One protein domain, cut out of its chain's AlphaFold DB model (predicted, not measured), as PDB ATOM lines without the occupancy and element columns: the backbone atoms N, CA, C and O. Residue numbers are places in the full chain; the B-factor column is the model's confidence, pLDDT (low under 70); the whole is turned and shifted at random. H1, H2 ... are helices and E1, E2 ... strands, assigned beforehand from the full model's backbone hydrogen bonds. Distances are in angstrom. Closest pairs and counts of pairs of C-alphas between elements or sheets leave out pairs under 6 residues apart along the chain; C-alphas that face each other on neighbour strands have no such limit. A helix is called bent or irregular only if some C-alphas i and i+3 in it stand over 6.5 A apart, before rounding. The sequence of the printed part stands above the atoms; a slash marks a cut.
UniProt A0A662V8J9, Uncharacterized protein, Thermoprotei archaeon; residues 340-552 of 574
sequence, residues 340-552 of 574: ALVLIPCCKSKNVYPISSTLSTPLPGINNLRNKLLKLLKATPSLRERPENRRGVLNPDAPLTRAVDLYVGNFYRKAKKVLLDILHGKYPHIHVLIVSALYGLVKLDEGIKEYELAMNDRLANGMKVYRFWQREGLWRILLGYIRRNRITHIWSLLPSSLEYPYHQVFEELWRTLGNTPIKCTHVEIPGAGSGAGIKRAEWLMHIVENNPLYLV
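What this domain is: This is residues 340 to 552 of the 574 residues of an uncharacterized protein of Thermoprotei archaeon (UniProt A0A662V8J9). A strongly twisted sheet of five strands runs through the body with helices on both of its faces: H7 on one, with H8 packed on H7, and H5 on the other, with the long helix H9 packed side by side with H5. Past the ends of E1 and E2, the helices H1, H2, H3 and H6 and the long link of residues 444 to 464 extend the body, and H2 lies far out there. The printed part has 213 residues with ten named helices and five named strands, in the order E1 H1 H2 H3 H4 H5 E2 E3 H6 H7 E4 H8 E5 H9 H10; the class is mixed, helices and strands. The sheet's order is E3 E2 E1 E4 E5, mixed, with E3 antiparallel to E2 and the other neighbours parallel. The whole is compact, with a radius of gyration of the C-alphas of 16.5 A, and rounded, spanning 46 by 40 by 37 A.

Where its parts are: E1, residues 340 to 345, begins at C-alpha 340 at (-23.113, -35.558, 38.537) and is 16.6 A long. H1, residues 366 to 378, is 18.3 A long; H2, residues 381 to 384, H3, residues 387 to 391, and H4, residues 403 to 406, are short. H5, residues 410 to 423, is 19.1 A long and irregular, with C-alphas 414 and 417 7.8 A apart. E2, residues 430 to 436, is 19.3 A long and begins at (-21.312, -37.071, 34.219); E3 is residues 440 to 443. H6, residues 465 to 471, precedes H7, residues 474 to 484, 15.7 A long. E4, residues 487 to 492, is followed by H8, residues 504 to 513, irregular, with C-alphas 505 and 508 8.1 A apart. After E5, residues 519 to 522, comes H9, residues 529 to 546, 26.1 A long and irregular, with C-alphas 530 and 533 7.2 A apart. H10, residues 548 to 551, ends at C-alpha 551 at (-22.151, -29.844, 37.566).

How they stand to each other: E2 and E1 are parallel, with N 433 and O 342 3.0 A apart, within hydrogen-bond range. E1 and E4 are parallel, with N 341 and O 489 at 2.8 A. E4 and E5 are parallel, with N 490 and O 519 at 2.8 A. The hairpin E2 and E3 is antiparallel, with N 442 and O 434 at 2.9 A. E1, H1 to H5, E2 and E4, H8, E5 are strand-helix-strand units, parallel neighbour strands with helices between; the second has a right-handed crossover. H7 is on the sheet at a height of 6.1 A; H5, at a height of 10.1 A, and H10, at 9.1 A, are on the opposite face. H1, H4, H8 and H9 only graze the sheet; H2, H3 and H6 are not on it. H5 touches H9, closest at the C-alphas of Phe 411 and Ile 534, 5.0 A, at a shallow tilt of 26 degrees, the same way. H5 also touches H4, at Leu 419 and Val 404, C-alphas 7.4 A apart. H8 touches H7, the C-alphas of Leu 509 and Trp 475 being 5.5 A apart, at a steep tilt of 43 degrees. H8 also touches H6, at Val 505 and Tyr 466, C-alphas 5.4 A apart. H1 and H2 touch only at the corner, and only just, with 3 pairs of C-alphas within 8 A, closest at Lys 378 and Arg 384, 5.1 A. H3 is close to H2 but not clearly touching, the C-alphas of Arg 390 and Arg 384 being 6.7 A apart. Every O i to N i+4 pair is within hydrogen-bond range in H1, H3, H6 and H7, against 8 of 10 in H5, 4 of 6 in H8 and 12 of 14 in H9; H2, H4 and H10 are too short for one.

The domain as a whole: The C-alphas farthest apart, of Pro 381 and Asn 547, are 47.8 A apart, while the first and last printed C-alphas are 6.1 A apart. The printed part has no cut. The long links are E1 to H1, H3 to H4, E3 to H6 and E4 to H8. The mean pLDDT of the printed part is 92.0; residues 356, 357 and 530 are under 70.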
ATOM      1  N   ALA A 340     -21.869 -36.214  38.892       95.19
ATOM      2  CA  ALA A 340     -23.113 -35.558  38.537       95.19
ATOM      3  C   ALA A 340     -24.053 -36.545  37.841       95.19
ATOM      4  O   ALA A 340     -23.625 -37.318  36.986       95.19
ATOM      5  N   LEU A 341     -25.338 -36.499  38.176       98.25
ATOM      6  CA  LEU A 341     -26.404 -37.173  37.447       98.25
ATOM      7  C   LEU A 341     -27.353 -36.133  36.864       98.25
ATOM      8  O   LEU A 341     -28.035 -35.430  37.602       98.25
ATOM      9  N   VAL A 342     -27.439 -36.078  35.542       98.50
ATOM     10  CA  VAL A 342     -28.382 -35.233  34.815       98.50
ATOM     11  C   VAL A 342     -29.615 -36.062  34.454       98.50
ATOM     12  O   VAL A 342     -29.513 -37.101  33.796       98.50
ATOM     13  N   LEU A 343     -30.794 -35.606  34.876       98.69
ATOM     14  CA  LEU A 343     -32.077 -36.208  34.515       98.69
ATOM     15  C   LEU A 343     -32.727 -35.398  33.401       98.69
ATOM     16  O   LEU A 343     -33.018 -34.217  33.584       98.69
ATOM     17  N   ILE A 344     -32.994 -36.041  32.266       98.25
ATOM     18  CA  ILE A 344     -33.623 -35.403  31.103       98.25
ATOM     19  C   ILE A 344     -34.969 -36.069  30.786       98.25
ATOM     20  O   ILE A 344     -35.109 -37.277  30.983       98.25
ATOM     21  N   PRO A 345     -35.986 -35.326  30.318       97.12
ATOM     22  CA  PRO A 345     -37.268 -35.922  29.959       97.12
ATOM     23  C   PRO A 345     -37.171 -36.653  28.615       97.12
ATOM     24  O   PRO A 345     -36.432 -36.229  27.729       97.12
ATOM     25  N   CYS A 346     -37.978 -37.698  28.423       96.56
ATOM     26  CA  CYS A 346     -38.242 -38.224  27.083       96.56
ATOM     27  C   CYS A 346     -39.021 -37.218  26.212       96.56
ATOM     28  O   CYS A 346     -39.483 -36.183  26.696       96.56
ATOM     29  N   CYS A 347     -39.222 -37.529  24.927       94.56
ATOM     30  CA  CYS A 347     -40.038 -36.701  24.036       94.56
ATOM     31  C   CYS A 347     -41.087 -37.493  23.248       94.56
ATOM     32  O   CYS A 347     -40.980 -38.708  23.062       94.56
ATOM     33  N   LYS A 348     -42.093 -36.761  22.752       93.94
ATOM     34  CA  LYS A 348     -43.144 -37.276  21.868       93.94
ATOM     35  C   LYS A 348     -42.570 -37.772  20.537       93.94
ATOM     36  O   LYS A 348     -42.764 -38.928  20.186       93.94
ATOM     37  N   SER A 349     -41.806 -36.928  19.841       95.81
ATOM     38  CA  SER A 349     -41.215 -37.251  18.537       95.81
ATOM     39  C   SER A 349     -40.154 -38.345  18.652       95.81
ATOM     40  O   SER A 349     -39.192 -38.192  19.413       95.81
ATOM     41  N   LYS A 350     -40.318 -39.425  17.886       96.19
ATOM     42  CA  LYS A 350     -39.409 -40.574  17.858       96.19
ATOM     43  C   LYS A 350     -39.060 -40.931  16.417       96.19
ATOM     44  O   LYS A 350     -39.890 -40.729  15.537       96.19
ATOM     45  N   ASN A 351     -37.852 -41.437  16.186       95.12
ATOM     46  CA  ASN A 351     -37.465 -42.010  14.904       95.12
ATOM     47  C   ASN A 351     -36.836 -43.388  15.105       95.12
ATOM     48  O   ASN A 351     -35.917 -43.549  15.906       95.12
ATOM     49  N   VAL A 352     -37.372 -44.384  14.411       93.50
ATOM     50  CA  VAL A 352     -37.015 -45.784  14.612       93.50
ATOM     51  C   VAL A 352     -35.873 -46.148  13.676       93.50
ATOM     52  O   VAL A 352     -35.987 -46.024  12.461       93.50
ATOM     53  N   TYR A 353     -34.784 -46.642  14.257       85.56
ATOM     54  CA  TYR A 353     -33.623 -47.135  13.525       85.56
ATOM     55  C   TYR A 353     -33.315 -48.564  13.993       85.56
ATOM     56  O   TYR A 353     -33.074 -48.754  15.194       85.56
ATOM     57  N   PRO A 354     -33.332 -49.571  13.098       77.31
ATOM     58  CA  PRO A 354     -32.901 -50.929  13.421       77.31
ATOM     59  C   PRO A 354     -31.433 -50.932  13.856       77.31
ATOM     60  O   PRO A 354     -30.590 -50.276  13.246       77.31
ATOM     61  N   ILE A 355     -31.122 -51.641  14.938       71.69
ATOM     62  CA  ILE A 355     -29.801 -51.572  15.571       71.69
ATOM     63  C   ILE A 355     -28.768 -52.452  14.863       71.69
ATOM     64  O   ILE A 355     -29.033 -53.610  14.554       71.69
ATOM     65  N   SER A 356     -27.549 -51.915  14.733       55.34
ATOM     66  CA  SER A 356     -26.326 -52.626  14.332       55.34
ATOM     67  C   SER A 356     -25.259 -52.726  15.441       55.34
ATOM     68  O   SER A 356     -24.200 -53.312  15.222       55.34
ATOM     69  N   SER A 357     -25.505 -52.154  16.627       62.25
ATOM     70  CA  SER A 357     -24.533 -51.992  17.720       62.25
ATOM     71  C   SER A 357     -24.946 -52.678  19.031       62.25
ATOM     72  O   SER A 357     -26.092 -53.078  19.228       62.25
ATOM     73  N   THR A 358     -23.993 -52.837  19.954       75.88
ATOM     74  CA  THR A 358     -24.238 -53.399  21.290       75.88
ATOM     75  C   THR A 358     -25.043 -52.433  22.166       75.88
ATOM     76  O   THR A 358     -24.740 -51.244  22.244       75.88
ATOM     77  N   LEU A 359     -26.065 -52.955  22.852       87.31
ATOM     78  CA  LEU A 359     -26.943 -52.193  23.746       87.31
ATOM     79  C   LEU A 359     -26.652 -52.479  25.213       87.31
ATOM     80  O   LEU A 359     -26.280 -53.597  25.580       87.31
ATOM     81  N   SER A 360     -26.897 -51.488  26.067       89.69
ATOM     82  CA  SER A 360     -26.779 -51.680  27.507       89.69
ATOM     83  C   SER A 360     -27.987 -52.398  28.103       89.69
ATOM     84  O   SER A 360     -29.117 -52.331  27.614       89.69
ATOM     85  N   THR A 361     -27.742 -53.090  29.214       91.31
ATOM     86  CA  THR A 361     -28.799 -53.718  30.007       91.31
ATOM     87  C   THR A 361     -29.602 -52.665  30.779       91.31
ATOM     88  O   THR A 361     -29.017 -51.683  31.250       91.31
ATOM     89  N   PRO A 362     -30.916 -52.857  30.989       94.50
ATOM     90  CA  PRO A 362     -31.718 -51.960  31.820       94.50
ATOM     91  C   PRO A 362     -31.218 -51.865  33.270       94.50
ATOM     92  O   PRO A 362     -30.482 -52.725  33.761       94.50
ATOM     93  N   LEU A 363     -31.643 -50.824  33.992       92.62
ATOM     94  CA  LEU A 363     -31.335 -50.696  35.420       92.62
ATOM     95  C   LEU A 363     -31.905 -51.878  36.231       92.62
ATOM     96  O   LEU A 363     -33.051 -52.270  36.008       92.62
ATOM     97  N   PRO A 364     -31.167 -52.427  37.217       88.81
ATOM     98  CA  PRO A 364     -31.670 -53.536  38.027       88.81
ATOM     99  C   PRO A 364     -33.030 -53.219  38.665       88.81
ATOM    100  O   PRO A 364     -33.184 -52.183  39.310       88.81
ATOM    101  N   GLY A 365     -34.002 -54.113  38.467       90.69
ATOM    102  CA  GLY A 365     -35.372 -53.996  38.984       90.69
ATOM    103  C   GLY A 365     -36.364 -53.233  38.093       90.69
ATOM    104  O   GLY A 365     -37.569 -53.371  38.294       90.69
ATOM    105  N   ILE A 366     -35.913 -52.486  37.074       97.50
ATOM    106  CA  ILE A 366     -36.810 -51.617  36.284       97.50
ATOM    107  C   ILE A 366     -37.813 -52.398  35.431       97.50
ATOM    108  O   ILE A 366     -38.958 -51.975  35.277       97.50
ATOM    109  N   ASN A 367     -37.421 -53.566  34.915       96.88
ATOM    110  CA  ASN A 367     -38.267 -54.358  34.020       96.88
ATOM    111  C   ASN A 367     -39.549 -54.847  34.704       96.88
ATOM    112  O   ASN A 367     -40.594 -54.896  34.061       96.88
ATOM    113  N   ASN A 368     -39.513 -55.115  36.013       95.19
ATOM    114  CA  ASN A 368     -40.712 -55.493  36.763       95.19
ATOM    115  C   ASN A 368     -41.752 -54.366  36.742       95.19
ATOM    116  O   ASN A 368     -42.931 -54.619  36.496       95.19
ATOM    117  N   LEU A 369     -41.314 -53.118  36.933       97.94
ATOM    118  CA  LEU A 369     -42.205 -51.957  36.905       97.94
ATOM    119  C   LEU A 369     -42.700 -51.657  35.483       97.94
ATOM    120  O   LEU A 369     -43.888 -51.415  35.280       97.94
ATOM    121  N   ARG A 370     -41.812 -51.758  34.486       98.25
ATOM    122  CA  ARG A 370     -42.164 -51.598  33.064       98.25
ATOM    123  C   ARG A 370     -43.214 -52.609  32.621       98.25
ATOM    124  O   ARG A 370     -44.176 -52.235  31.963       98.25
ATOM    125  N   ASN A 371     -43.082 -53.868  33.033       97.94
ATOM    126  CA  ASN A 371     -44.046 -54.916  32.707       97.94
ATOM    127  C   ASN A 371     -45.421 -54.645  33.334       97.94
ATOM    128  O   ASN A 371     -46.440 -54.879  32.685       97.94
ATOM    129  N   LYS A 372     -45.472 -54.120  34.567       98.19
ATOM    130  CA  LYS A 372     -46.732 -53.686  35.193       98.19
ATOM    131  C   LYS A 372     -47.382 -52.542  34.411       98.19
ATOM    132  O   LYS A 372     -48.569 -52.629  34.099       98.19
ATOM    133  N   LEU A 373     -46.612 -51.516  34.039       98.44
ATOM    134  CA  LEU A 373     -47.137 -50.393  33.259       98.44
ATOM    135  C   LEU A 373     -47.612 -50.838  31.876       98.44
ATOM    136  O   LEU A 373     -48.686 -50.439  31.437       98.44
ATOM    137  N   LEU A 374     -46.851 -51.706  31.209       98.25
ATOM    138  CA  LEU A 374     -47.196 -52.233  29.893       98.25
ATOM    139  C   LEU A 374     -48.504 -53.035  29.924       98.25
ATOM    140  O   LEU A 374     -49.298 -52.931  28.993       98.25
ATOM    141  N   LYS A 375     -48.765 -53.798  30.996       98.19
ATOM    142  CA  LYS A 375     -50.056 -54.479  31.198       98.19
ATOM    143  C   LYS A 375     -51.209 -53.480  31.320       98.19
ATOM    144  O   LYS A 375     -52.228 -53.659  30.661       98.19
ATOM    145  N   LEU A 376     -51.036 -52.410  32.099       98.38
ATOM    146  CA  LEU A 376     -52.051 -51.360  32.232       98.38
ATOM    147  C   LEU A 376     -52.269 -50.601  30.916       98.38
ATOM    148  O   LEU A 376     -53.411 -50.345  30.546       98.38
ATOM    149  N   LEU A 377     -51.200 -50.308  30.171       98.19
ATOM    150  CA  LEU A 377     -51.281 -49.700  28.842       98.19
ATOM    151  C   LEU A 377     -52.071 -50.595  27.879       98.19
ATOM    152  O   LEU A 377     -52.992 -50.114  27.226       98.19
ATOM    153  N   LYS A 378     -51.770 -51.901  27.841       97.81
ATOM    154  CA  LYS A 378     -52.513 -52.895  27.043       97.81
ATOM    155  C   LYS A 378     -53.992 -52.965  27.425       97.81
ATOM    156  O   LYS A 378     -54.829 -53.156  26.551       97.81
ATOM    157  N   ALA A 379     -54.317 -52.805  28.704       98.06
ATOM    158  CA  ALA A 379     -55.692 -52.816  29.192       98.06
ATOM    159  C   ALA A 379     -56.448 -51.494  28.956       98.06
ATOM    160  O   ALA A 379     -57.645 -51.441  29.211       98.06
ATOM    161  N   THR A 380     -55.782 -50.431  28.490       98.19
ATOM    162  CA  THR A 380     -56.395 -49.111  28.274       98.19
ATOM    163  C   THR A 380     -56.659 -48.908  26.778       98.19
ATOM    164  O   THR A 380     -55.702 -48.626  26.056       98.19
ATOM    165  N   PRO A 381     -57.907 -49.018  26.271       97.56
ATOM    166  CA  PRO A 381     -58.187 -48.976  24.830       97.56
ATOM    167  C   PRO A 381     -57.608 -47.738  24.132       97.56
ATOM    168  O   PRO A 381     -56.841 -47.872  23.183       97.56
ATOM    169  N   SER A 382     -57.826 -46.546  24.694       97.44
ATOM    170  CA  SER A 382     -57.331 -45.273  24.141       97.44
ATOM    171  C   SER A 382     -55.802 -45.159  24.045       97.44
ATOM    172  O   SER A 382     -55.292 -44.328  23.294       97.44
ATOM    173  N   LEU A 383     -55.051 -45.977  24.795       98.12
ATOM    174  CA  LEU A 383     -53.589 -46.049  24.716       98.12
ATOM    175  C   LEU A 383     -53.138 -47.210  23.831       98.12
ATOM    176  O   LEU A 383     -52.264 -47.029  22.983       98.12
ATOM    177  N   ARG A 384     -53.743 -48.391  24.005       98.06
ATOM    178  CA  ARG A 384     -53.467 -49.601  23.219       98.06
ATOM    179  C   ARG A 384     -53.637 -49.355  21.723       98.06
ATOM    180  O   ARG A 384     -52.917 -49.936  20.918       98.06
ATOM    181  N   GLU A 385     -54.608 -48.528  21.354       97.94
ATOM    182  CA  GLU A 385     -55.008 -48.317  19.964       97.94
ATOM    183  C   GLU A 385     -54.181 -47.250  19.245       97.94
ATOM    184  O   GLU A 385     -54.270 -47.139  18.024       97.94
ATOM    185  N   ARG A 386     -53.308 -46.532  19.967       98.06
ATOM    186  CA  ARG A 386     -52.386 -45.569  19.357       98.06
ATOM    187  C   ARG A 386     -51.463 -46.277  18.352       98.06
ATOM    188  O   ARG A 386     -50.839 -47.280  18.724       98.06
ATOM    189  N   PRO A 387     -51.329 -45.764  17.114       97.88
ATOM    190  CA  PRO A 387     -50.510 -46.386  16.074       97.88
ATOM    191  C   PRO A 387     -49.068 -46.685  16.510       97.88
ATOM    192  O   PRO A 387     -48.577 -47.784  16.261       97.88
ATOM    193  N   GLU A 388     -48.422 -45.757  17.222       97.81
ATOM    194  CA  GLU A 388     -47.058 -45.873  17.768       97.81
ATOM    195  C   GLU A 388     -46.934 -47.051  18.740       97.81
ATOM    196  O   GLU A 388     -45.937 -47.769  18.743       97.81
ATOM    197  N   ASN A 389     -47.954 -47.268  19.580       98.19
ATOM    198  CA  ASN A 389     -47.951 -48.362  20.545       98.19
ATOM    199  C   ASN A 389     -48.136 -49.703  19.836       98.19
ATOM    200  O   ASN A 389     -47.404 -50.642  20.144       98.19
ATOM    201  N   ARG A 390     -49.066 -49.784  18.871       98.06
ATOM    202  CA  ARG A 390     -49.328 -51.005  18.092       98.06
ATOM    203  C   ARG A 390     -48.112 -51.450  17.288       98.06
ATOM    204  O   ARG A 390     -47.766 -52.620  17.360       98.06
ATOM    205  N   ARG A 391     -47.461 -50.539  16.557       96.81
ATOM    206  CA  ARG A 391     -46.287 -50.873  15.730       96.81
ATOM    207  C   ARG A 391     -44.983 -50.970  16.522       96.81
ATOM    208  O   ARG A 391     -44.051 -51.607  16.049       96.81
ATOM    209  N   GLY A 392     -44.927 -50.350  17.701       97.19
ATOM    210  CA  GLY A 392     -43.771 -50.316  18.589       97.19
ATOM    211  C   GLY A 392     -43.899 -51.287  19.762       97.19
ATOM    212  O   GLY A 392     -43.802 -52.499  19.604       97.19
ATOM    213  N   VAL A 393     -44.081 -50.762  20.973       97.50
ATOM    214  CA  VAL A 393     -43.957 -51.526  22.227       97.50
ATOM    215  C   VAL A 393     -44.933 -52.701  22.385       97.50
ATOM    216  O   VAL A 393     -44.662 -53.618  23.160       97.50
ATOM    217  N   LEU A 394     -46.063 -52.700  21.671       97.94
ATOM    218  CA  LEU A 394     -47.020 -53.809  21.674       97.94
ATOM    219  C   LEU A 394     -46.725 -54.871  20.613       97.94
ATOM    220  O   LEU A 394     -47.253 -55.974  20.736       97.94
ATOM    221  N   ASN A 395     -45.871 -54.571  19.635       97.38
ATOM    222  CA  ASN A 395     -45.425 -55.510  18.617       97.38
ATOM    223  C   ASN A 395     -44.142 -56.232  19.088       97.38
ATOM    224  O   ASN A 395     -43.107 -55.581  19.301       97.38
ATOM    225  N   PRO A 396     -44.167 -57.567  19.273       94.50
ATOM    226  CA  PRO A 396     -42.984 -58.353  19.624       94.50
ATOM    227  C   PRO A 396     -41.818 -58.169  18.645       94.50
ATOM    228  O   PRO A 396     -40.681 -58.050  19.105       94.50
ATOM    229  N   ASP A 397     -42.116 -58.002  17.357       95.12
ATOM    230  CA  ASP A 397     -41.140 -57.917  16.264       95.12
ATOM    231  C   ASP A 397     -40.655 -56.489  15.989       95.12
ATOM    232  O   ASP A 397     -39.780 -56.267  15.152       95.12
ATOM    233  N   ALA A 398     -41.203 -55.492  16.694       94.56
ATOM    234  CA  ALA A 398     -40.753 -54.117  16.544       94.56
ATOM    235  C   ALA A 398     -39.263 -53.987  16.897       94.56
ATOM    236  O   ALA A 398     -38.831 -54.506  17.937       94.56
ATOM    237  N   PRO A 399     -38.483 -53.248  16.091       93.75
ATOM    238  CA  PRO A 399     -37.066 -53.079  16.341       93.75
ATOM    239  C   PRO A 399     -36.836 -52.327  17.653       93.75
ATOM    240  O   PRO A 399     -37.581 -51.421  18.039       93.75
ATOM    241  N   LEU A 400     -35.755 -52.698  18.330       94.44
ATOM    242  CA  LEU A 400     -35.168 -51.841  19.346       94.44
ATOM    243  C   LEU A 400     -34.407 -50.717  18.644       94.44
ATOM    244  O   LEU A 400     -33.779 -50.933  17.610       94.44
ATOM    245  N   THR A 401     -34.425 -49.536  19.247       94.38
ATOM    246  CA  THR A 401     -33.579 -48.406  18.873       94.38
ATOM    247  C   THR A 401     -32.898 -47.893  20.132       94.38
ATOM    248  O   THR A 401     -33.494 -47.859  21.212       94.38
ATOM    249  N   ARG A 402     -31.624 -47.518  20.013       94.69
ATOM    250  CA  ARG A 402     -30.869 -46.938  21.123       94.69
ATOM    251  C   ARG A 402     -31.581 -45.668  21.604       94.69
ATOM    252  O   ARG A 402     -31.916 -44.818  20.783       94.69
ATOM    253  N   ALA A 403     -31.820 -45.518  22.906       96.75
ATOM    254  CA  ALA A 403     -32.692 -44.465  23.436       96.75
ATOM    255  C   ALA A 403     -32.301 -43.047  22.977       96.75
ATOM    256  O   ALA A 403     -33.169 -42.265  22.588       96.75
ATOM    257  N   VAL A 404     -31.002 -42.724  22.961       95.94
ATOM    258  CA  VAL A 404     -30.501 -41.422  22.483       95.94
ATOM    259  C   VAL A 404     -30.744 -41.183  20.985       95.94
ATOM    260  O   VAL A 404     -30.752 -40.033  20.553       95.94
ATOM    261  N   ASP A 405     -30.922 -42.238  20.185       94.56
ATOM    262  CA  ASP A 405     -31.229 -42.171  18.747       94.56
ATOM    263  C   ASP A 405     -32.725 -42.199  18.463       94.56
ATOM    264  O   ASP A 405     -33.166 -41.544  17.522       94.56
ATOM    265  N   LEU A 406     -33.499 -42.893  19.303       96.44
ATOM    266  CA  LEU A 406     -34.949 -42.946  19.176       96.44
ATOM    267  C   LEU A 406     -35.565 -41.563  19.390       96.44
ATOM    268  O   LEU A 406     -36.429 -41.149  18.628       96.44
ATOM    269  N   TYR A 407     -35.157 -40.845  20.436       97.25
ATOM    270  CA  TYR A 407     -35.748 -39.555  20.781       97.25
ATOM    271  C   TYR A 407     -35.203 -38.416  19.901       97.25
ATOM    272  O   TYR A 407     -34.010 -38.121  19.914       97.25
ATOM    273  N   VAL A 408     -36.094 -37.728  19.174       95.50
ATOM    274  CA  VAL A 408     -35.742 -36.669  18.194       95.50
ATOM    275  C   VAL A 408     -36.496 -35.350  18.416       95.50
ATOM    276  O   VAL A 408     -36.622 -34.501  17.528       95.50
ATOM    277  N   GLY A 409     -37.020 -35.152  19.625       93.94
ATOM    278  CA  GLY A 409     -37.627 -33.890  20.039       93.94
ATOM    279  C   GLY A 409     -36.620 -32.737  20.074       93.94
ATOM    280  O   GLY A 409     -35.409 -32.936  19.996       93.94
ATOM    281  N   ASN A 410     -37.127 -31.517  20.241       93.19
ATOM    282  CA  ASN A 410     -36.328 -30.290  20.253       93.19
ATOM    283  C   ASN A 410     -35.113 -30.345  21.208       93.19
ATOM    284  O   ASN A 410     -34.014 -29.965  20.811       93.19
ATOM    285  N   PHE A 411     -35.295 -30.871  22.429       95.06
ATOM    286  CA  PHE A 411     -34.200 -31.068  23.391       95.06
ATOM    287  C   PHE A 411     -33.091 -31.954  22.804       95.06
ATOM    288  O   PHE A 411     -31.923 -31.580  22.803       95.06
ATOM    289  N   TYR A 412     -33.468 -33.114  22.261       96.56
ATOM    290  CA  TYR A 412     -32.535 -34.115  21.747       96.56
ATOM    291  C   TYR A 412     -31.827 -33.654  20.481       96.56
ATOM    292  O   TYR A 412     -30.623 -33.844  20.377       96.56
ATOM    293  N   ARG A 413     -32.533 -33.000  19.550       94.62
ATOM    294  CA  ARG A 413     -31.911 -32.414  18.351       94.62
ATOM    295  C   ARG A 413     -30.831 -31.402  18.714       94.62
ATOM    296  O   ARG A 413     -29.770 -31.407  18.103       94.62
ATOM    297  N   LYS A 414     -31.087 -30.572  19.728       94.69
ATOM    298  CA  LYS A 414     -30.134 -29.562  20.185       94.69
ATOM    299  C   LYS A 414     -28.971 -30.195  20.961       94.69
ATOM    300  O   LYS A 414     -27.826 -30.016  20.573       94.69
ATOM    301  N   ALA A 415     -29.249 -31.012  21.978       96.06
ATOM    302  CA  ALA A 415     -28.230 -31.605  22.853       96.06
ATOM    303  C   ALA A 415     -27.524 -32.855  22.283       96.06
ATOM    304  O   ALA A 415     -26.660 -33.413  22.960       96.06
ATOM    305  N   LYS A 416     -27.865 -33.318  21.068       94.94
ATOM    306  CA  LYS A 416     -27.436 -34.619  20.513       94.94
ATOM    307  C   LYS A 416     -25.940 -34.871  20.666       94.94
ATOM    308  O   LYS A 416     -25.544 -35.916  21.175       94.94
ATOM    309  N   LYS A 417     -25.129 -33.904  20.236       91.56
ATOM    310  CA  LYS A 417     -23.667 -33.980  20.279       91.56
ATOM    311  C   LYS A 417     -23.167 -34.224  21.702       91.56
ATOM    312  O   LYS A 417     -22.412 -35.158  21.927       91.56
ATOM    313  N   VAL A 418     -23.648 -33.441  22.665       91.94
ATOM    314  CA  VAL A 418     -23.234 -33.545  24.070       91.94
ATOM    315  C   VAL A 418     -23.698 -34.852  24.710       91.94
ATOM    316  O   VAL A 418     -22.945 -35.464  25.460       91.94
ATOM    317  N   LEU A 419     -24.898 -35.337  24.380       97.31
ATOM    318  CA  LEU A 419     -25.363 -36.643  24.855       97.31
ATOM    319  C   LEU A 419     -24.491 -37.790  24.317       97.31
ATOM    320  O   LEU A 419     -24.187 -38.716  25.065       97.31
ATOM    321  N   LEU A 420     -24.068 -37.724  23.051       91.00
ATOM    322  CA  LEU A 420     -23.150 -38.706  22.464       91.00
ATOM    323  C   LEU A 420     -21.741 -38.604  23.056       91.00
ATOM    324  O   LEU A 420     -21.148 -39.629  23.369       91.00
ATOM    325  N   ASP A 421     -21.235 -37.392  23.278       79.62
ATOM    326  CA  ASP A 421     -19.958 -37.155  23.953       79.62
ATOM    327  C   ASP A 421     -19.943 -37.785  25.360       79.62
ATOM    328  O   ASP A 421     -19.006 -38.501  25.713       79.62
ATOM    329  N   ILE A 422     -20.998 -37.564  26.155       84.62
ATOM    330  CA  ILE A 422     -21.146 -38.186  27.481       84.62
ATOM    331  C   ILE A 422     -21.215 -39.711  27.349       84.62
ATOM    332  O   ILE A 422     -20.513 -40.419  28.069       84.62
ATOM    333  N   LEU A 423     -22.018 -40.224  26.409       87.00
ATOM    334  CA  LEU A 423     -22.157 -41.662  26.183       87.00
ATOM    335  C   LEU A 423     -20.824 -42.330  25.809       87.00
ATOM    336  O   LEU A 423     -20.523 -43.414  26.300       87.00
ATOM    337  N   HIS A 424     -20.016 -41.686  24.969       80.19
ATOM    338  CA  HIS A 424     -18.711 -42.193  24.537       80.19
ATOM    339  C   HIS A 424     -17.604 -41.979  25.584       80.19
ATOM    340  O   HIS A 424     -16.432 -42.219  25.304       80.19
ATOM    341  N   GLY A 425     -17.961 -41.547  26.796       73.50
ATOM    342  CA  GLY A 425     -17.031 -41.426  27.910       73.50
ATOM    343  C   GLY A 425     -16.156 -40.178  27.862       73.50
ATOM    344  O   GLY A 425     -15.183 -40.113  28.602       73.50
ATOM    345  N   LYS A 426     -16.493 -39.161  27.052       72.69
ATOM    346  CA  LYS A 426     -15.753 -37.887  27.035       72.69
ATOM    347  C   LYS A 426     -15.773 -37.189  28.398       72.69
ATOM    348  O   LYS A 426     -14.809 -36.504  28.731       72.69
ATOM    349  N   TYR A 427     -16.854 -37.384  29.162       76.44
ATOM    350  CA  TYR A 427     -17.074 -36.815  30.493       76.44
ATOM    351  C   TYR A 427     -17.452 -37.912  31.510       76.44
ATOM    352  O   TYR A 427     -18.621 -38.051  31.871       76.44
ATOM    353  N   PRO A 428     -16.486 -38.710  32.000       71.44
ATOM    354  CA  PRO A 428     -16.760 -39.934  32.766       71.44
ATOM    355  C   PRO A 428     -17.372 -39.709  34.164       71.44
ATOM    356  O   PRO A 428     -17.836 -40.655  34.800       71.44
ATOM    357  N   HIS A 429     -17.377 -38.469  34.659       79.56
ATOM    358  CA  HIS A 429     -17.991 -38.066  35.930       79.56
ATOM    359  C   HIS A 429     -19.450 -37.598  35.776       79.56
ATOM    360  O   HIS A 429     -20.124 -37.354  36.783       79.56
ATOM    361  N   ILE A 430     -19.944 -37.478  34.537       91.94
ATOM    362  CA  ILE A 430     -21.312 -37.071  34.219       91.94
ATOM    363  C   ILE A 430     -22.108 -38.304  33.805       91.94
ATOM    364  O   ILE A 430     -21.802 -38.981  32.828       91.94
ATOM    365  N   HIS A 431     -23.175 -38.571  34.541       96.31
ATOM    366  CA  HIS A 431     -24.162 -39.586  34.222       96.31
ATOM    367  C   HIS A 431     -25.408 -38.910  33.651       96.31
ATOM    368  O   HIS A 431     -25.809 -37.845  34.116       96.31
ATOM    369  N   VAL A 432     -26.061 -39.547  32.679       98.50
ATOM    370  CA  VAL A 432     -27.350 -39.091  32.145       98.50
ATOM    371  C   VAL A 432     -28.349 -40.236  32.212       98.50
ATOM    372  O   VAL A 432     -28.068 -41.337  31.735       98.50
ATOM    373  N   LEU A 433     -29.526 -39.967  32.775       98.75
ATOM    374  CA  LEU A 433     -30.680 -40.858  32.684       98.75
ATOM    375  C   LEU A 433     -31.856 -40.121  32.049       98.75
ATOM    376  O   LEU A 433     -32.173 -38.984  32.403       98.75
ATOM    377  N   ILE A 434     -32.520 -40.800  31.120       98.75
ATOM    378  CA  ILE A 434     -33.769 -40.336  30.528       98.75
ATOM    379  C   ILE A 434     -34.918 -40.802  31.419       98.75
ATOM    380  O   ILE A 434     -35.041 -41.992  31.717       98.75
ATOM    381  N   VAL A 435     -35.783 -39.870  31.805       98.62
ATOM    382  CA  VAL A 435     -37.044 -40.156  32.488       98.62
ATOM    383  C   VAL A 435     -38.127 -40.320  31.427       98.62
ATOM    384  O   VAL A 435     -38.549 -39.356  30.788       98.62
ATOM    385  N   SER A 436     -38.539 -41.563  31.203       98.50
ATOM    386  CA  SER A 436     -39.502 -41.975  30.185       98.50
ATOM    387  C   SER A 436     -40.874 -42.243  30.794       98.50
ATOM    388  O   SER A 436     -40.983 -42.958  31.787       98.50
ATOM    389  N   ALA A 437     -41.936 -41.751  30.150       98.19
ATOM    390  CA  ALA A 437     -43.306 -42.049  30.566       98.19
ATOM    391  C   ALA A 437     -43.609 -43.559  30.588       98.19
ATOM    392  O   ALA A 437     -44.278 -44.017  31.508       98.19
ATOM    393  N   LEU A 438     -43.090 -44.336  29.629       98.50
ATOM    394  CA  LEU A 438     -43.328 -45.784  29.556       98.50
ATOM    395  C   LEU A 438     -42.215 -46.622  30.196       98.50
ATOM    396  O   LEU A 438     -42.488 -47.647  30.816       98.50
ATOM    397  N   TYR A 439     -40.956 -46.210  30.050       98.62
ATOM    398  CA  TYR A 439     -39.814 -47.008  30.502       98.62
ATOM    399  C   TYR A 439     -39.272 -46.589  31.879       98.62
ATOM    400  O   TYR A 439     -38.383 -47.256  32.413       98.62
ATOM    401  N   GLY A 440     -39.794 -45.521  32.485       98.56
ATOM    402  CA  GLY A 440     -39.352 -45.035  33.790       98.56
ATOM    403  C   GLY A 440     -37.972 -44.391  33.697       98.56
ATOM    404  O   GLY A 440     -37.866 -43.227  33.333       98.56
ATOM    405  N   LEU A 441     -36.912 -45.140  33.999       98.62
ATOM    406  CA  LEU A 441     -35.516 -44.698  33.863       98.62
ATOM    407  C   LEU A 441     -34.844 -45.462  32.724       98.62
ATOM    408  O   LEU A 441     -34.940 -46.690  32.680       98.62
ATOM    409  N   VAL A 442     -34.161 -44.750  31.830       98.56
ATOM    410  CA  VAL A 442     -33.530 -45.312  30.627       98.56
ATOM    411  C   VAL A 442     -32.116 -44.756  30.471       98.56
ATOM    412  O   VAL A 442     -31.904 -43.551  30.634       98.56
ATOM    413  N   LYS A 443     -31.139 -45.617  30.161       98.06
ATOM    414  CA  LYS A 443     -29.775 -45.173  29.812       98.06
ATOM    415  C   LYS A 443     -29.726 -44.678  28.364       98.06
ATOM    416  O   LYS A 443     -30.519 -45.112  27.536       98.06
ATOM    417  N   LEU A 444     -28.767 -43.813  28.030       97.00
ATOM    418  CA  LEU A 444     -28.616 -43.299  26.659       97.00
ATOM    419  C   LEU A 444     -28.430 -44.409  25.611       97.00
ATOM    420  O   LEU A 444     -28.941 -44.286  24.499       97.00
ATOM    421  N   ASP A 445     -27.733 -45.484  25.976       94.94
ATOM    422  CA  ASP A 445     -27.414 -46.643  25.138       94.94
ATOM    423  C   ASP A 445     -28.341 -47.852  25.324       94.94
ATOM    424  O   ASP A 445     -28.057 -48.944  24.831       94.94
ATOM    425  N   GLU A 446     -29.453 -47.678  26.035       95.81
ATOM    426  CA  GLU A 446     -30.418 -48.750  26.236       95.81
ATOM    427  C   GLU A 446     -31.303 -48.922  24.995       95.81
ATOM    428  O   GLU A 446     -31.763 -47.944  24.402       95.81
ATOM    429  N   GLY A 447     -31.564 -50.171  24.606       95.94
ATOM    430  CA  GLY A 447     -32.498 -50.487  23.529       95.94
ATOM    431  C   GLY A 447     -33.943 -50.346  23.980       95.94
ATOM    432  O   GLY A 447     -34.374 -51.073  24.873       95.94
ATOM    433  N   ILE A 448     -34.708 -49.468  23.336       96.94
ATOM    434  CA  ILE A 448     -36.140 -49.287  23.602       96.94
ATOM    435  C   ILE A 448     -36.949 -49.292  22.302       96.94
ATOM    436  O   ILE A 448     -36.455 -48.903  21.246       96.94
ATOM    437  N   LYS A 449     -38.203 -49.748  22.380       97.12
ATOM    438  CA  LYS A 449     -39.165 -49.709  21.267       97.12
ATOM    439  C   LYS A 449     -39.908 -48.376  21.237       97.12
ATOM    440  O   LYS A 449     -40.100 -47.754  22.289       97.12
ATOM    441  N   GLU A 450     -40.381 -47.990  20.054       97.75
ATOM    442  CA  GLU A 450     -41.320 -46.875  19.879       97.75
ATOM    443  C   GLU A 450     -42.566 -47.057  20.765       97.75
ATOM    444  O   GLU A 450     -43.005 -48.173  21.037       97.75
ATOM    445  N   TYR A 451     -43.116 -45.950  21.252       98.31
ATOM    446  CA  TYR A 451     -44.361 -45.911  22.014       98.31
ATOM    447  C   TYR A 451     -44.951 -44.502  21.967       98.31
ATOM    448  O   TYR A 451     -44.230 -43.546  21.685       98.31
ATOM    449  N   GLU A 452     -46.215 -44.348  22.344       97.94
ATOM    450  CA  GLU A 452     -46.841 -43.057  22.621       97.94
ATOM    451  C   GLU A 452     -47.588 -43.091  23.953       97.94
ATOM    452  O   GLU A 452     -48.679 -43.657  24.082       97.94
ATOM    453  N   LEU A 453     -46.972 -42.468  24.957       98.12
ATOM    454  CA  LEU A 453     -47.491 -42.338  26.313       98.12
ATOM    455  C   LEU A 453     -46.951 -41.046  26.934       98.12
ATOM    456  O   LEU A 453     -45.747 -40.786  26.870       98.12
ATOM    457  N   ALA A 454     -47.826 -40.275  27.570       97.00
ATOM    458  CA  ALA A 454     -47.494 -39.079  28.331       97.00
ATOM    459  C   ALA A 454     -47.675 -39.319  29.836       97.00
ATOM    460  O   ALA A 454     -48.496 -40.126  30.266       97.00
ATOM    461  N   MET A 455     -46.951 -38.560  30.663       97.19
ATOM    462  CA  MET A 455     -47.034 -38.665  32.127       97.19
ATOM    463  C   MET A 455     -48.446 -38.399  32.687       97.19
ATOM    464  O   MET A 455     -48.776 -38.878  33.772       97.19
ATOM    465  N   ASN A 456     -49.286 -37.664  31.952       96.25
ATOM    466  CA  ASN A 456     -50.661 -37.334  32.330       96.25
ATOM    467  C   ASN A 456     -51.739 -38.252  31.745       96.25
ATOM    468  O   ASN A 456     -52.900 -38.103  32.133       96.25
ATOM    469  N   ASP A 457     -51.380 -39.179  30.853       97.62
ATOM    470  CA  ASP A 457     -52.336 -40.159  30.341       97.62
ATOM    471  C   ASP A 457     -52.924 -40.969  31.506       97.62
ATOM    472  O   ASP A 457     -52.229 -41.287  32.479       97.62
ATOM    473  N   ARG A 458     -54.218 -41.289  31.413       97.94
ATOM    474  CA  ARG A 458     -54.907 -42.152  32.378       97.94
ATOM    475  C   ARG A 458     -54.799 -43.606  31.938       97.94
ATOM    476  O   ARG A 458     -55.053 -43.930  30.784       97.94
ATOM    477  N   LEU A 459     -54.434 -44.463  32.881       98.00
ATOM    478  CA  LEU A 459     -54.397 -45.913  32.739       98.00
ATOM    479  C   LEU A 459     -55.784 -46.513  33.018       98.00
ATOM    480  O   LEU A 459     -56.657 -45.843  33.564       98.00
ATOM    481  N   ALA A 460     -55.970 -47.795  32.699       95.56
ATOM    482  CA  ALA A 460     -57.241 -48.514  32.839       95.56
ATOM    483  C   ALA A 460     -57.828 -48.481  34.262       95.56
ATOM    484  O   ALA A 460     -59.036 -48.547  34.441       95.56
ATOM    485  N   ASN A 461     -56.980 -48.328  35.279       94.25
ATOM    486  CA  ASN A 461     -57.380 -48.176  36.679       94.25
ATOM    487  C   ASN A 461     -57.665 -46.711  37.084       94.25
ATOM    488  O   ASN A 461     -57.680 -46.392  38.269       94.25
ATOM    489  N   GLY A 462     -57.791 -45.796  36.119       95.25
ATOM    490  CA  GLY A 462     -58.023 -44.364  36.326       95.25
ATOM    491  C   GLY A 462     -56.790 -43.554  36.752       95.25
ATOM    492  O   GLY A 462     -56.849 -42.319  36.753       95.25
ATOM    493  N   MET A 463     -55.673 -44.216  37.083       97.12
ATOM    494  CA  MET A 463     -54.447 -43.586  37.577       97.12
ATOM    495  C   MET A 463     -53.673 -42.901  36.450       97.12
ATOM    496  O   MET A 463     -53.499 -43.462  35.370       97.12
ATOM    497  N   LYS A 464     -53.145 -41.702  36.713       98.12
ATOM    498  CA  LYS A 464     -52.205 -41.048  35.794       98.12
ATOM    499  C   LYS A 464     -50.838 -41.735  35.819       98.12
ATOM    500  O   LYS A 464     -50.380 -42.152  36.882       98.12
ATOM    501  N   VAL A 465     -50.148 -41.789  34.683       98.38
ATOM    502  CA  VAL A 465     -48.841 -42.464  34.550       98.38
ATOM    503  C   VAL A 465     -47.795 -41.975  35.566       98.38
ATOM    504  O   VAL A 465     -47.100 -42.793  36.164       98.38
ATOM    505  N   TYR A 466     -47.698 -40.669  35.842       98.19
ATOM    506  CA  TYR A 466     -46.743 -40.179  36.851       98.19
ATOM    507  C   TYR A 466     -47.068 -40.686  38.269       98.19
ATOM    508  O   TYR A 466     -46.159 -41.028  39.024       98.19
ATOM    509  N   ARG A 467     -48.362 -40.807  38.616       98.19
ATOM    510  CA  ARG A 467     -48.819 -41.380  39.895       98.19
ATOM    511  C   ARG A 467     -48.527 -42.874  39.977       98.19
ATOM    512  O   ARG A 467     -48.181 -43.355  41.050       98.19
ATOM    513  N   PHE A 468     -48.606 -43.591  38.854       98.50
ATOM    514  CA  PHE A 468     -48.168 -44.985  38.787       98.50
ATOM    515  C   PHE A 468     -46.686 -45.108  39.159       98.50
ATOM    516  O   PHE A 468     -46.343 -45.920  40.014       98.50
ATOM    517  N   TRP A 469     -45.814 -44.265  38.597       98.56
ATOM    518  CA  TRP A 469     -44.382 -44.305  38.914       98.56
ATOM    519  C   TRP A 469     -44.060 -43.920  40.362       98.56
ATOM    520  O   TRP A 469     -43.161 -44.525  40.951       98.56
ATOM    521  N   GLN A 470     -44.804 -42.970  40.941       98.19
ATOM    522  CA  GLN A 470     -44.721 -42.661  42.373       98.19
ATOM    523  C   GLN A 470     -45.095 -43.891  43.214       98.19
ATOM    524  O   GLN A 470     -44.292 -44.356  44.021       98.19
ATOM    525  N   ARG A 471     -46.279 -44.470  42.968       97.69
ATOM    526  CA  ARG A 471     -46.817 -45.614  43.722       97.69
ATOM    527  C   ARG A 471     -45.941 -46.863  43.625       97.69
ATOM    528  O   ARG A 471     -45.756 -47.562  44.614       97.69
ATOM    529  N   GLU A 472     -45.413 -47.161  42.442       97.56
ATOM    530  CA  GLU A 472     -44.571 -48.341  42.211       97.56
ATOM    531  C   GLU A 472     -43.109 -48.138  42.650       97.56
ATOM    532  O   GLU A 472     -42.287 -49.046  42.521       97.56
ATOM    533  N   GLY A 473     -42.770 -46.962  43.188       96.31
ATOM    534  CA  GLY A 473     -41.473 -46.712  43.803       96.31
ATOM    535  C   GLY A 473     -40.325 -46.583  42.804       96.31
ATOM    536  O   GLY A 473     -39.212 -47.024  43.103       96.31
ATOM    537  N   LEU A 474     -40.545 -45.954  41.637       98.38
ATOM    538  CA  LEU A 474     -39.470 -45.683  40.664       98.38
ATOM    539  C   LEU A 474     -38.280 -44.956  41.310       98.38
ATOM    540  O   LEU A 474     -37.119 -45.220  40.983       98.38
ATOM    541  N   TRP A 475     -38.571 -44.083  42.275       98.06
ATOM    542  CA  TRP A 475     -37.578 -43.356  43.055       98.06
ATOM    543  C   TRP A 475     -36.575 -44.270  43.772       98.06
ATOM    544  O   TRP A 475     -35.410 -43.901  43.896       98.06
ATOM    545  N   ARG A 476     -36.970 -45.483  44.183       96.25
ATOM    546  CA  ARG A 476     -36.073 -46.448  44.845       96.25
ATOM    547  C   ARG A 476     -35.019 -46.986  43.883       96.25
ATOM    548  O   ARG A 476     -33.869 -47.181  44.272       96.25
ATOM    549  N   ILE A 477     -35.385 -47.177  42.612       96.50
ATOM    550  CA  ILE A 477     -34.444 -47.579  41.556       96.50
ATOM    551  C   ILE A 477     -33.451 -46.446  41.292       96.50
ATOM    552  O   ILE A 477     -32.246 -46.703  41.203       96.50
ATOM    553  N   LEU A 478     -33.938 -45.200  41.228       98.19
ATOM    554  CA  LEU A 478     -33.080 -44.026  41.072       98.19
ATOM    555  C   LEU A 478     -32.130 -43.862  42.267       98.19
ATOM    556  O   LEU A 478     -30.928 -43.710  42.068       98.19
ATOM    557  N   LEU A 479     -32.622 -43.998  43.499       93.44
ATOM    558  CA  LEU A 479     -31.802 -43.959  44.712       93.44
ATOM    559  C   LEU A 479     -30.740 -45.068  44.724       93.44
ATOM    560  O   LEU A 479     -29.577 -44.824  45.048       93.44
ATOM    561  N   GLY A 480     -31.106 -46.286  44.318       82.50
ATOM    562  CA  GLY A 480     -30.162 -47.389  44.158       82.50
ATOM    563  C   GLY A 480     -29.102 -47.109  43.088       82.50
ATOM    564  O   GLY A 480     -27.947 -47.508  43.239       82.50
ATOM    565  N   TYR A 481     -29.456 -46.413  42.006       91.62
ATOM    566  CA  TYR A 481     -28.493 -45.949  41.005       91.62
ATOM    567  C   TYR A 481     -27.549 -44.884  41.573       91.62
ATOM    568  O   TYR A 481     -26.336 -45.030  41.433       91.62
ATOM    569  N   ILE A 482     -28.095 -43.870  42.248       87.69
ATOM    570  CA  ILE A 482     -27.358 -42.785  42.909       87.69
ATOM    571  C   ILE A 482     -26.304 -43.359  43.862       87.69
ATOM    572  O   ILE A 482     -25.123 -43.045  43.734       87.69
ATOM    573  N   ARG A 483     -26.705 -44.278  44.750       81.00
ATOM    574  CA  ARG A 483     -25.805 -44.911  45.729       81.00
ATOM    575  C   ARG A 483     -24.721 -45.759  45.066       81.00
ATOM    576  O   ARG A 483     -23.543 -45.587  45.366       81.00
ATOM    577  N   ARG A 484     -25.094 -46.648  44.134       77.56
ATOM    578  CA  ARG A 484     -24.135 -47.540  43.445       77.56
ATOM    579  C   ARG A 484     -23.091 -46.778  42.641       77.56
ATOM    580  O   ARG A 484     -21.942 -47.201  42.587       77.56
ATOM    581  N   ASN A 485     -23.493 -45.668  42.029       80.62
ATOM    582  CA  ASN A 485     -22.610 -44.849  41.208       80.62
ATOM    583  C   ASN A 485     -21.984 -43.691  41.985       80.62
ATOM    584  O   ASN A 485     -21.337 -42.869  41.354       80.62
ATOM    585  N   ARG A 486     -22.150 -43.615  43.315       82.62
ATOM    586  CA  ARG A 486     -21.590 -42.544  44.162       82.62
ATOM    587  C   ARG A 486     -21.909 -41.145  43.618       82.62
ATOM    588  O   ARG A 486     -21.041 -40.284  43.516       82.62
ATOM    589  N   ILE A 487     -23.157 -40.944  43.197       90.00
ATOM    590  CA  ILE A 487     -23.629 -39.643  42.723       90.00
ATOM    591  C   ILE A 487     -23.695 -38.683  43.909       90.00
ATOM    592  O   ILE A 487     -24.234 -39.017  44.962       90.00
ATOM    593  N   THR A 488     -23.160 -37.484  43.708       90.62
ATOM    594  CA  THR A 488     -23.085 -36.420  44.727       90.62
ATOM    595  C   THR A 488     -23.889 -35.187  44.340       90.62
ATOM    596  O   THR A 488     -24.297 -34.431  45.214       90.62
ATOM    597  N   HIS A 489     -24.110 -34.990  43.037       95.25
ATOM    598  CA  HIS A 489     -24.838 -33.860  42.479       95.25
ATOM    599  C   HIS A 489     -25.889 -34.386  41.504       95.25
ATOM    600  O   HIS A 489     -25.591 -35.233  40.661       95.25
ATOM    601  N   ILE A 490     -27.119 -33.904  41.612       97.62
ATOM    602  CA  ILE A 490     -28.225 -34.249  40.725       97.62
ATOM    603  C   ILE A 490     -28.723 -32.968  40.077       97.62
ATOM    604  O   ILE A 490     -29.022 -31.998  40.762       97.62
ATOM    605  N   TRP A 491     -28.849 -33.003  38.759       97.38
ATOM    606  CA  TRP A 491     -29.360 -31.912  37.946       97.38
ATOM    607  C   TRP A 491     -30.633 -32.366  37.251       97.38
ATOM    608  O   TRP A 491     -30.603 -33.125  36.280       97.38
ATOM    609  N   SER A 492     -31.777 -31.923  37.762       97.56
ATOM    610  CA  SER A 492     -33.067 -32.170  37.131       97.56
ATOM    611  C   SER A 492     -33.276 -31.160  36.007       97.56
ATOM    612  O   SER A 492     -33.443 -29.974  36.259       97.56
ATOM    613  N   LEU A 493     -33.323 -31.621  34.759       96.88
ATOM    614  CA  LEU A 493     -33.799 -30.839  33.606       96.88
ATOM    615  C   LEU A 493     -35.257 -31.211  33.274       96.88
ATOM    616  O   LEU A 493     -35.779 -30.927  32.188       96.88
ATOM    617  N   LEU A 494     -35.930 -31.873  34.215       96.06
ATOM    618  CA  LEU A 494     -37.290 -32.359  34.061       96.06
ATOM    619  C   LEU A 494     -38.289 -31.198  34.138       96.06
ATOM    620  O   LEU A 494     -38.121 -30.281  34.945       96.06
ATOM    621  N   PRO A 495     -39.337 -31.195  33.301       93.50
ATOM    622  CA  PRO A 495     -40.446 -30.273  33.484       93.50
ATOM    623  C   PRO A 495     -41.210 -30.591  34.776       93.50
ATOM    624  O   PRO A 495     -41.322 -31.751  35.176       93.50
ATOM    625  N   SER A 496     -41.709 -29.532  35.409       91.19
ATOM    626  CA  SER A 496     -42.475 -29.541  36.659       91.19
ATOM    627  C   SER A 496     -43.883 -28.965  36.475       91.19
ATOM    628  O   SER A 496     -44.585 -28.731  37.453       91.19
ATOM    629  N   SER A 497     -44.333 -28.716  35.240       88.69
ATOM    630  CA  SER A 497     -45.677 -28.179  35.011       88.69
ATOM    631  C   SER A 497     -46.750 -29.248  35.220       88.69
ATOM    632  O   SER A 497     -46.493 -30.446  35.092       88.69
ATOM    633  N   LEU A 498     -47.989 -28.807  35.467       84.81
ATOM    634  CA  LEU A 498     -49.144 -29.704  35.568       84.81
ATOM    635  C   LEU A 498     -49.346 -30.551  34.307       84.81
ATOM    636  O   LEU A 498     -49.843 -31.666  34.418       84.81
ATOM    637  N   GLU A 499     -48.955 -30.047  33.133       86.12
ATOM    638  CA  GLU A 499     -49.047 -30.741  31.841       86.12
ATOM    639  C   GLU A 499     -47.928 -31.781  31.644       86.12
ATOM    640  O   GLU A 499     -48.158 -32.846  31.063       86.12
ATOM    641  N   TYR A 500     -46.738 -31.528  32.196       89.81
ATOM    642  CA  TYR A 500     -45.564 -32.389  32.063       89.81
ATOM    643  C   TYR A 500     -44.946 -32.698  33.437       89.81
ATOM    644  O   TYR A 500     -43.849 -32.215  33.726       89.81
ATOM    645  N   PRO A 501     -45.595 -33.531  34.275       94.81
ATOM    646  CA  PRO A 501     -45.222 -33.712  35.677       94.81
ATOM    647  C   PRO A 501     -44.055 -34.700  35.877       94.81
ATOM    648  O   PRO A 501     -44.141 -35.650  36.655       94.81
ATOM    649  N   TYR A 502     -42.968 -34.540  35.118       96.56
ATOM    650  CA  TYR A 502     -41.815 -35.450  35.171       96.56
ATOM    651  C   TYR A 502     -41.009 -35.266  36.454       96.56
ATOM    652  O   TYR A 502     -40.538 -36.249  37.020       96.56
ATOM    653  N   HIS A 503     -40.851 -34.026  36.915       96.00
ATOM    654  CA  HIS A 503     -40.151 -33.735  38.160       96.00
ATOM    655  C   HIS A 503     -40.907 -34.301  39.378       96.00
ATOM    656  O   HIS A 503     -40.289 -34.861  40.283       96.00
ATOM    657  N   GLN A 504     -42.246 -34.264  39.345       96.12
ATOM    658  CA  GLN A 504     -43.127 -34.768  40.403       96.12
ATOM    659  C   GLN A 504     -43.027 -36.281  40.612       96.12
ATOM    660  O   GLN A 504     -43.259 -36.765  41.718       96.12
ATOM    661  N   VAL A 505     -42.641 -37.052  39.586       97.62
ATOM    662  CA  VAL A 505     -42.423 -38.510  39.706       97.62
ATOM    663  C   VAL A 505     -41.490 -38.856  40.874       97.62
ATOM    664  O   VAL A 505     -41.607 -39.930  41.464       97.62
ATOM    665  N   PHE A 506     -40.593 -37.937  41.232       98.12
ATOM    666  CA  PHE A 506     -39.546 -38.135  42.224       98.12
ATOM    667  C   PHE A 506     -39.731 -37.314  43.509       98.12
ATOM    668  O   PHE A 506     -38.787 -37.228  44.280       98.12
ATOM    669  N   GLU A 507     -40.923 -36.778  43.806       96.06
ATOM    670  CA  GLU A 507     -41.193 -36.034  45.059       96.06
ATOM    671  C   GLU A 507     -40.689 -36.757  46.321       96.06
ATOM    672  O   GLU A 507     -40.074 -36.149  47.195       96.06
ATOM    673  N   GLU A 508     -40.908 -38.073  46.415       96.12
ATOM    674  CA  GLU A 508     -40.435 -38.871  47.552       96.12
ATOM    675  C   GLU A 508     -38.904 -39.012  47.572       96.12
ATOM    676  O   GLU A 508     -38.298 -39.010  48.645       96.12
ATOM    677  N   LEU A 509     -38.254 -39.052  46.400       97.25
ATOM    678  CA  LEU A 509     -36.793 -39.000  46.312       97.25
ATOM    679  C   LEU A 509     -36.267 -37.664  46.825       97.25
ATOM    680  O   LEU A 509     -35.332 -37.665  47.614       97.25
ATOM    681  N   TRP A 510     -36.849 -36.550  46.376       96.94
ATOM    682  CA  TRP A 510     -36.404 -35.202  46.735       96.94
ATOM    683  C   TRP A 510     -36.475 -34.994  48.247       96.94
ATOM    684  O   TRP A 510     -35.461 -34.677  48.867       96.94
ATOM    685  N   ARG A 511     -37.603 -35.366  48.869       94.75
ATOM    686  CA  ARG A 511     -37.740 -35.390  50.336       94.75
ATOM    687  C   ARG A 511     -36.696 -36.281  51.012       94.75
ATOM    688  O   ARG A 511     -36.122 -35.896  52.023       94.75
ATOM    689  N   THR A 512     -36.434 -37.465  50.455       91.31
ATOM    690  CA  THR A 512     -35.436 -38.402  51.002       91.31
ATOM    691  C   THR A 512     -34.018 -37.831  50.930       91.31
ATOM    692  O   THR A 512     -33.230 -38.023  51.853       91.31
ATOM    693  N   LEU A 513     -33.675 -37.145  49.838       90.50
ATOM    694  CA  LEU A 513     -32.346 -36.583  49.612       90.50
ATOM    695  C   LEU A 513     -32.092 -35.298  50.401       90.50
ATOM    696  O   LEU A 513     -30.933 -35.043  50.720       90.50
ATOM    697  N   GLY A 514     -33.134 -34.547  50.773       84.81
ATOM    698  CA  GLY A 514     -33.015 -33.329  51.586       84.81
ATOM    699  C   GLY A 514     -32.305 -33.533  52.932       84.81
ATOM    700  O   GLY A 514     -31.712 -32.601  53.461       84.81
ATOM    701  N   ASN A 515     -32.278 -34.769  53.445       83.31
ATOM    702  CA  ASN A 515     -31.572 -35.148  54.675       83.31
ATOM    703  C   ASN A 515     -30.184 -35.769  54.416       83.31
ATOM    704  O   ASN A 515     -29.645 -36.481  55.262       83.31
ATOM    705  N   THR A 516     -29.619 -35.583  53.223       83.56
ATOM    706  CA  THR A 516     -28.354 -36.201  52.800       83.56
ATOM    707  C   THR A 516     -27.390 -35.143  52.259       83.56
ATOM    708  O   THR A 516     -27.829 -34.078  51.837       83.56
ATOM    709  N   PRO A 517     -26.074 -35.422  52.186       80.62
ATOM    710  CA  PRO A 517     -25.113 -34.489  51.588       80.62
ATOM    711  C   PRO A 517     -25.200 -34.408  50.051       80.62
ATOM    712  O   PRO A 517     -24.387 -33.725  49.426       80.62
ATOM    713  N   ILE A 518     -26.133 -35.127  49.415       87.56
ATOM    714  CA  ILE A 518     -26.307 -35.123  47.960       87.56
ATOM    715  C   ILE A 518     -27.010 -33.829  47.561       87.56
ATOM    716  O   ILE A 518     -28.149 -33.588  47.954       87.56
ATOM    717  N   LYS A 519     -26.359 -33.016  46.727       92.38
ATOM    718  CA  LYS A 519     -26.959 -31.781  46.217       92.38
ATOM    719  C   LYS A 519     -27.907 -32.106  45.070       92.38
ATOM    720  O   LYS A 519     -27.478 -32.694  44.079       92.38
ATOM    721  N   CYS A 520     -29.171 -31.714  45.178       94.50
ATOM    722  CA  CYS A 520     -30.117 -31.777  44.067       94.50
ATOM    723  C   CYS A 520     -30.496 -30.368  43.634       94.50
ATOM    724  O   CYS A 520     -30.867 -29.546  44.466       94.50
ATOM    725  N   THR A 521     -30.400 -30.103  42.337       94.81
ATOM    726  CA  THR A 521     -30.695 -28.808  41.731       94.81
ATOM    727  C   THR A 521     -31.644 -29.003  40.560       94.81
ATOM    728  O   THR A 521     -31.419 -29.844  39.683       94.81
ATOM    729  N   HIS A 522     -32.713 -28.216  40.522       94.94
ATOM    730  CA  HIS A 522     -33.658 -28.184  39.415       94.94
ATOM    731  C   HIS A 522     -33.345 -27.000  38.501       94.94
ATOM    732  O   HIS A 522     -33.173 -25.879  38.958       94.94
ATOM    733  N   VAL A 523     -33.220 -27.256  37.197       93.06
ATOM    734  CA  VAL A 523     -32.958 -26.214  36.198       93.06
ATOM    735  C   VAL A 523     -34.284 -25.639  35.710       93.06
ATOM    736  O   VAL A 523     -34.963 -26.205  34.834       93.06
ATOM    737  N   GLU A 524     -34.638 -24.492  36.279       88.88
ATOM    738  CA  GLU A 524     -35.847 -23.748  35.952       88.88
ATOM    739  C   GLU A 524     -35.556 -22.572  35.023       88.88
ATOM    740  O   GLU A 524     -34.487 -21.964  35.045       88.88
ATOM    741  N   ILE A 525     -36.528 -22.281  34.158       87.56
ATOM    742  CA  ILE A 525     -36.446 -21.201  33.173       87.56
ATOM    743  C   ILE A 525     -37.794 -20.473  33.186       87.56
ATOM    744  O   ILE A 525     -38.665 -20.776  32.360       87.56
ATOM    745  N   PRO A 526     -38.021 -19.584  34.169       81.50
ATOM    746  CA  PRO A 526     -39.276 -18.852  34.280       81.50
ATOM    747  C   PRO A 526     -39.612 -18.122  32.974       81.50
ATOM    748  O   PRO A 526     -38.735 -17.563  32.318       81.50
ATOM    749  N   GLY A 527     -40.883 -18.161  32.570       75.50
ATOM    750  CA  GLY A 527     -41.363 -17.487  31.357       75.50
ATOM    751  C   GLY A 527     -41.027 -18.176  30.026       75.50
ATOM    752  O   GLY A 527     -41.463 -17.701  28.984       75.50
ATOM    753  N   ALA A 528     -40.315 -19.311  30.015       74.31
ATOM    754  CA  ALA A 528     -39.929 -19.974  28.762       74.31
ATOM    755  C   ALA A 528     -41.064 -20.718  28.034       74.31
ATOM    756  O   ALA A 528     -40.901 -21.073  26.863       74.31
ATOM    757  N   GLY A 529     -42.190 -20.986  28.706       77.75
ATOM    758  CA  GLY A 529     -43.355 -21.659  28.121       77.75
ATOM    759  C   GLY A 529     -42.990 -22.935  27.348       77.75
ATOM    760  O   GLY A 529     -42.241 -23.788  27.832       77.75
ATOM    761  N   SER A 530     -43.478 -23.047  26.110       67.19
ATOM    762  CA  SER A 530     -43.204 -24.173  25.201       67.19
ATOM    763  C   SER A 530     -41.735 -24.278  24.749       67.19
ATOM    764  O   SER A 530     -41.290 -25.350  24.330       67.19
ATOM    765  N   GLY A 531     -40.949 -23.202  24.875       74.75
ATOM    766  CA  GLY A 531     -39.523 -23.150  24.532       74.75
ATOM    767  C   GLY A 531     -38.592 -23.760  25.586       74.75
ATOM    768  O   GLY A 531     -37.416 -24.000  25.297       74.75
ATOM    769  N   ALA A 532     -39.100 -24.075  26.784       81.75
ATOM    770  CA  ALA A 532     -38.298 -24.542  27.919       81.75
ATOM    771  C   ALA A 532     -37.419 -25.766  27.589       81.75
ATOM    772  O   ALA A 532     -36.277 -25.854  28.036       81.75
ATOM    773  N   GLY A 533     -37.910 -26.690  26.754       86.12
ATOM    774  CA  GLY A 533     -37.147 -27.870  26.337       86.12
ATOM    775  C   GLY A 533     -35.896 -27.538  25.513       86.12
ATOM    776  O   GLY A 533     -34.839 -28.115  25.751       86.12
ATOM    777  N   ILE A 534     -35.978 -26.585  24.577       90.00
ATOM    778  CA  ILE A 534     -34.805 -26.136  23.801       90.00
ATOM    779  C   ILE A 534     -33.809 -25.449  24.728       90.00
ATOM    780  O   ILE A 534     -32.613 -25.718  24.657       90.00
ATOM    781  N   LYS A 535     -34.304 -24.596  25.626       90.56
ATOM    782  CA  LYS A 535     -33.454 -23.799  26.514       90.56
ATOM    783  C   LYS A 535     -32.723 -24.637  27.558       90.56
ATOM    784  O   LYS A 535     -31.548 -24.391  27.803       90.56
ATOM    785  N   ARG A 536     -33.338 -25.703  28.081       91.88
ATOM    786  CA  ARG A 536     -32.621 -26.685  28.915       91.88
ATOM    787  C   ARG A 536     -31.551 -27.458  28.142       91.88
ATOM    788  O   ARG A 536     -30.524 -27.795  28.720       91.88
ATOM    789  N   ALA A 537     -31.769 -27.737  26.855       93.69
ATOM    790  CA  ALA A 537     -30.749 -28.366  26.018       93.69
ATOM    791  C   ALA A 537     -29.577 -27.416  25.733       93.69
ATOM    792  O   ALA A 537     -28.429 -27.832  25.842       93.69
ATOM    793  N   GLU A 538     -29.856 -26.145  25.427       91.19
ATOM    794  CA  GLU A 538     -28.831 -25.100  25.277       91.19
ATOM    795  C   GLU A 538     -28.015 -24.929  26.554       91.19
ATOM    796  O   GLU A 538     -26.789 -24.886  26.495       91.19
ATOM    797  N   TRP A 539     -28.686 -24.920  27.706       91.56
ATOM    798  CA  TRP A 539     -28.033 -24.893  29.007       91.56
ATOM    799  C   TRP A 539     -27.110 -26.097  29.200       91.56
ATOM    800  O   TRP A 539     -25.930 -25.918  29.484       91.56
ATOM    801  N   LEU A 540     -27.605 -27.321  28.971       93.50
ATOM    802  CA  LEU A 540     -26.794 -28.531  29.128       93.50
ATOM    803  C   LEU A 540     -25.558 -28.495  28.225       93.50
ATOM    804  O   LEU A 540     -24.465 -28.838  28.669       93.50
ATOM    805  N   MET A 541     -25.726 -28.065  26.973       89.81
ATOM    806  CA  MET A 541     -24.608 -27.917  26.048       89.81
ATOM    807  C   MET A 541     -23.589 -26.907  26.549       89.81
ATOM    808  O   MET A 541     -22.410 -27.227  26.631       89.81
ATOM    809  N   HIS A 542     -24.052 -25.711  26.917       84.00
ATOM    810  CA  HIS A 542     -23.189 -24.644  27.390       84.00
ATOM    811  C   HIS A 542     -22.366 -25.092  28.601       84.00
ATOM    812  O   HIS A 542     -21.150 -24.911  28.613       84.00
ATOM    813  N   ILE A 543     -23.004 -25.728  29.583       85.69
ATOM    814  CA  ILE A 543     -22.323 -26.201  30.787       85.69
ATOM    815  C   ILE A 543     -21.292 -27.273  30.455       85.69
ATOM    816  O   ILE A 543     -20.139 -27.154  30.858       85.69
ATOM    817  N   VAL A 544     -21.673 -28.296  29.692       83.81
ATOM    818  CA  VAL A 544     -20.782 -29.429  29.422       83.81
ATOM    819  C   VAL A 544     -19.623 -29.048  28.496       83.81
ATOM    820  O   VAL A 544     -18.515 -29.540  28.686       83.81
ATOM    821  N   GLU A 545     -19.850 -28.184  27.504       77.31
ATOM    822  CA  GLU A 545     -18.819 -27.804  26.530       77.31
ATOM    823  C   GLU A 545     -17.863 -26.717  27.043       77.31
ATOM    824  O   GLU A 545     -16.699 -26.732  26.648       77.31
ATOM    825  N   ASN A 546     -18.311 -25.799  27.912       71.06
ATOM    826  CA  ASN A 546     -17.454 -24.717  28.421       71.06
ATOM    827  C   ASN A 546     -16.765 -25.079  29.738       71.06
ATOM    828  O   ASN A 546     -15.551 -24.925  29.857       71.06
ATOM    829  N   ASN A 547     -17.526 -25.539  30.735       70.69
ATOM    830  CA  ASN A 547     -16.971 -25.928  32.026       70.69
ATOM    831  C   ASN A 547     -17.843 -27.005  32.704       70.69
ATOM    832  O   ASN A 547     -18.723 -26.679  33.509       70.69
ATOM    833  N   PRO A 548     -17.592 -28.299  32.426       78.19
ATOM    834  CA  PRO A 548     -18.373 -29.392  33.003       78.19
ATOM    835  C   PRO A 548     -18.278 -29.468  34.538       78.19
ATOM    836  O   PRO A 548     -19.136 -30.093  35.165       78.19
ATOM    837  N   LEU A 549     -17.294 -28.800  35.161       73.00
ATOM    838  CA  LEU A 549     -17.140 -28.753  36.620       73.00
ATOM    839  C   LEU A 549     -18.282 -28.006  37.321       73.00
ATOM    840  O   LEU A 549     -18.566 -28.302  38.482       73.00
ATOM    841  N   TYR A 550     -19.030 -27.144  36.619       81.38
ATOM    842  CA  TYR A 550     -20.244 -26.532  37.178       81.38
ATOM    843  C   TYR A 550     -21.259 -27.568  37.670       81.38
ATOM    844  O   TYR A 550     -22.030 -27.290  38.583       81.38
ATOM    845  N   LEU A 551     -21.246 -28.789  37.121       88.31
ATOM    846  CA  LEU A 551     -22.151 -29.844  37.566       88.31
ATOM    847  C   LEU A 551     -21.766 -30.458  38.926       88.31
ATOM    848  O   LEU A 551     -22.574 -31.198  39.488       88.31
ATOM    849  N   VAL A 552     -20.572 -30.176  39.460       84.44
ATOM    850  CA  VAL A 552     -20.027 -30.772  40.700       84.44
ATOM    851  C   VAL A 552     -19.426 -29.754  41.693       84.44
ATOM    852  O   VAL A 552     -19.012 -30.123  42.799       84.44
TER     853      VAL A 552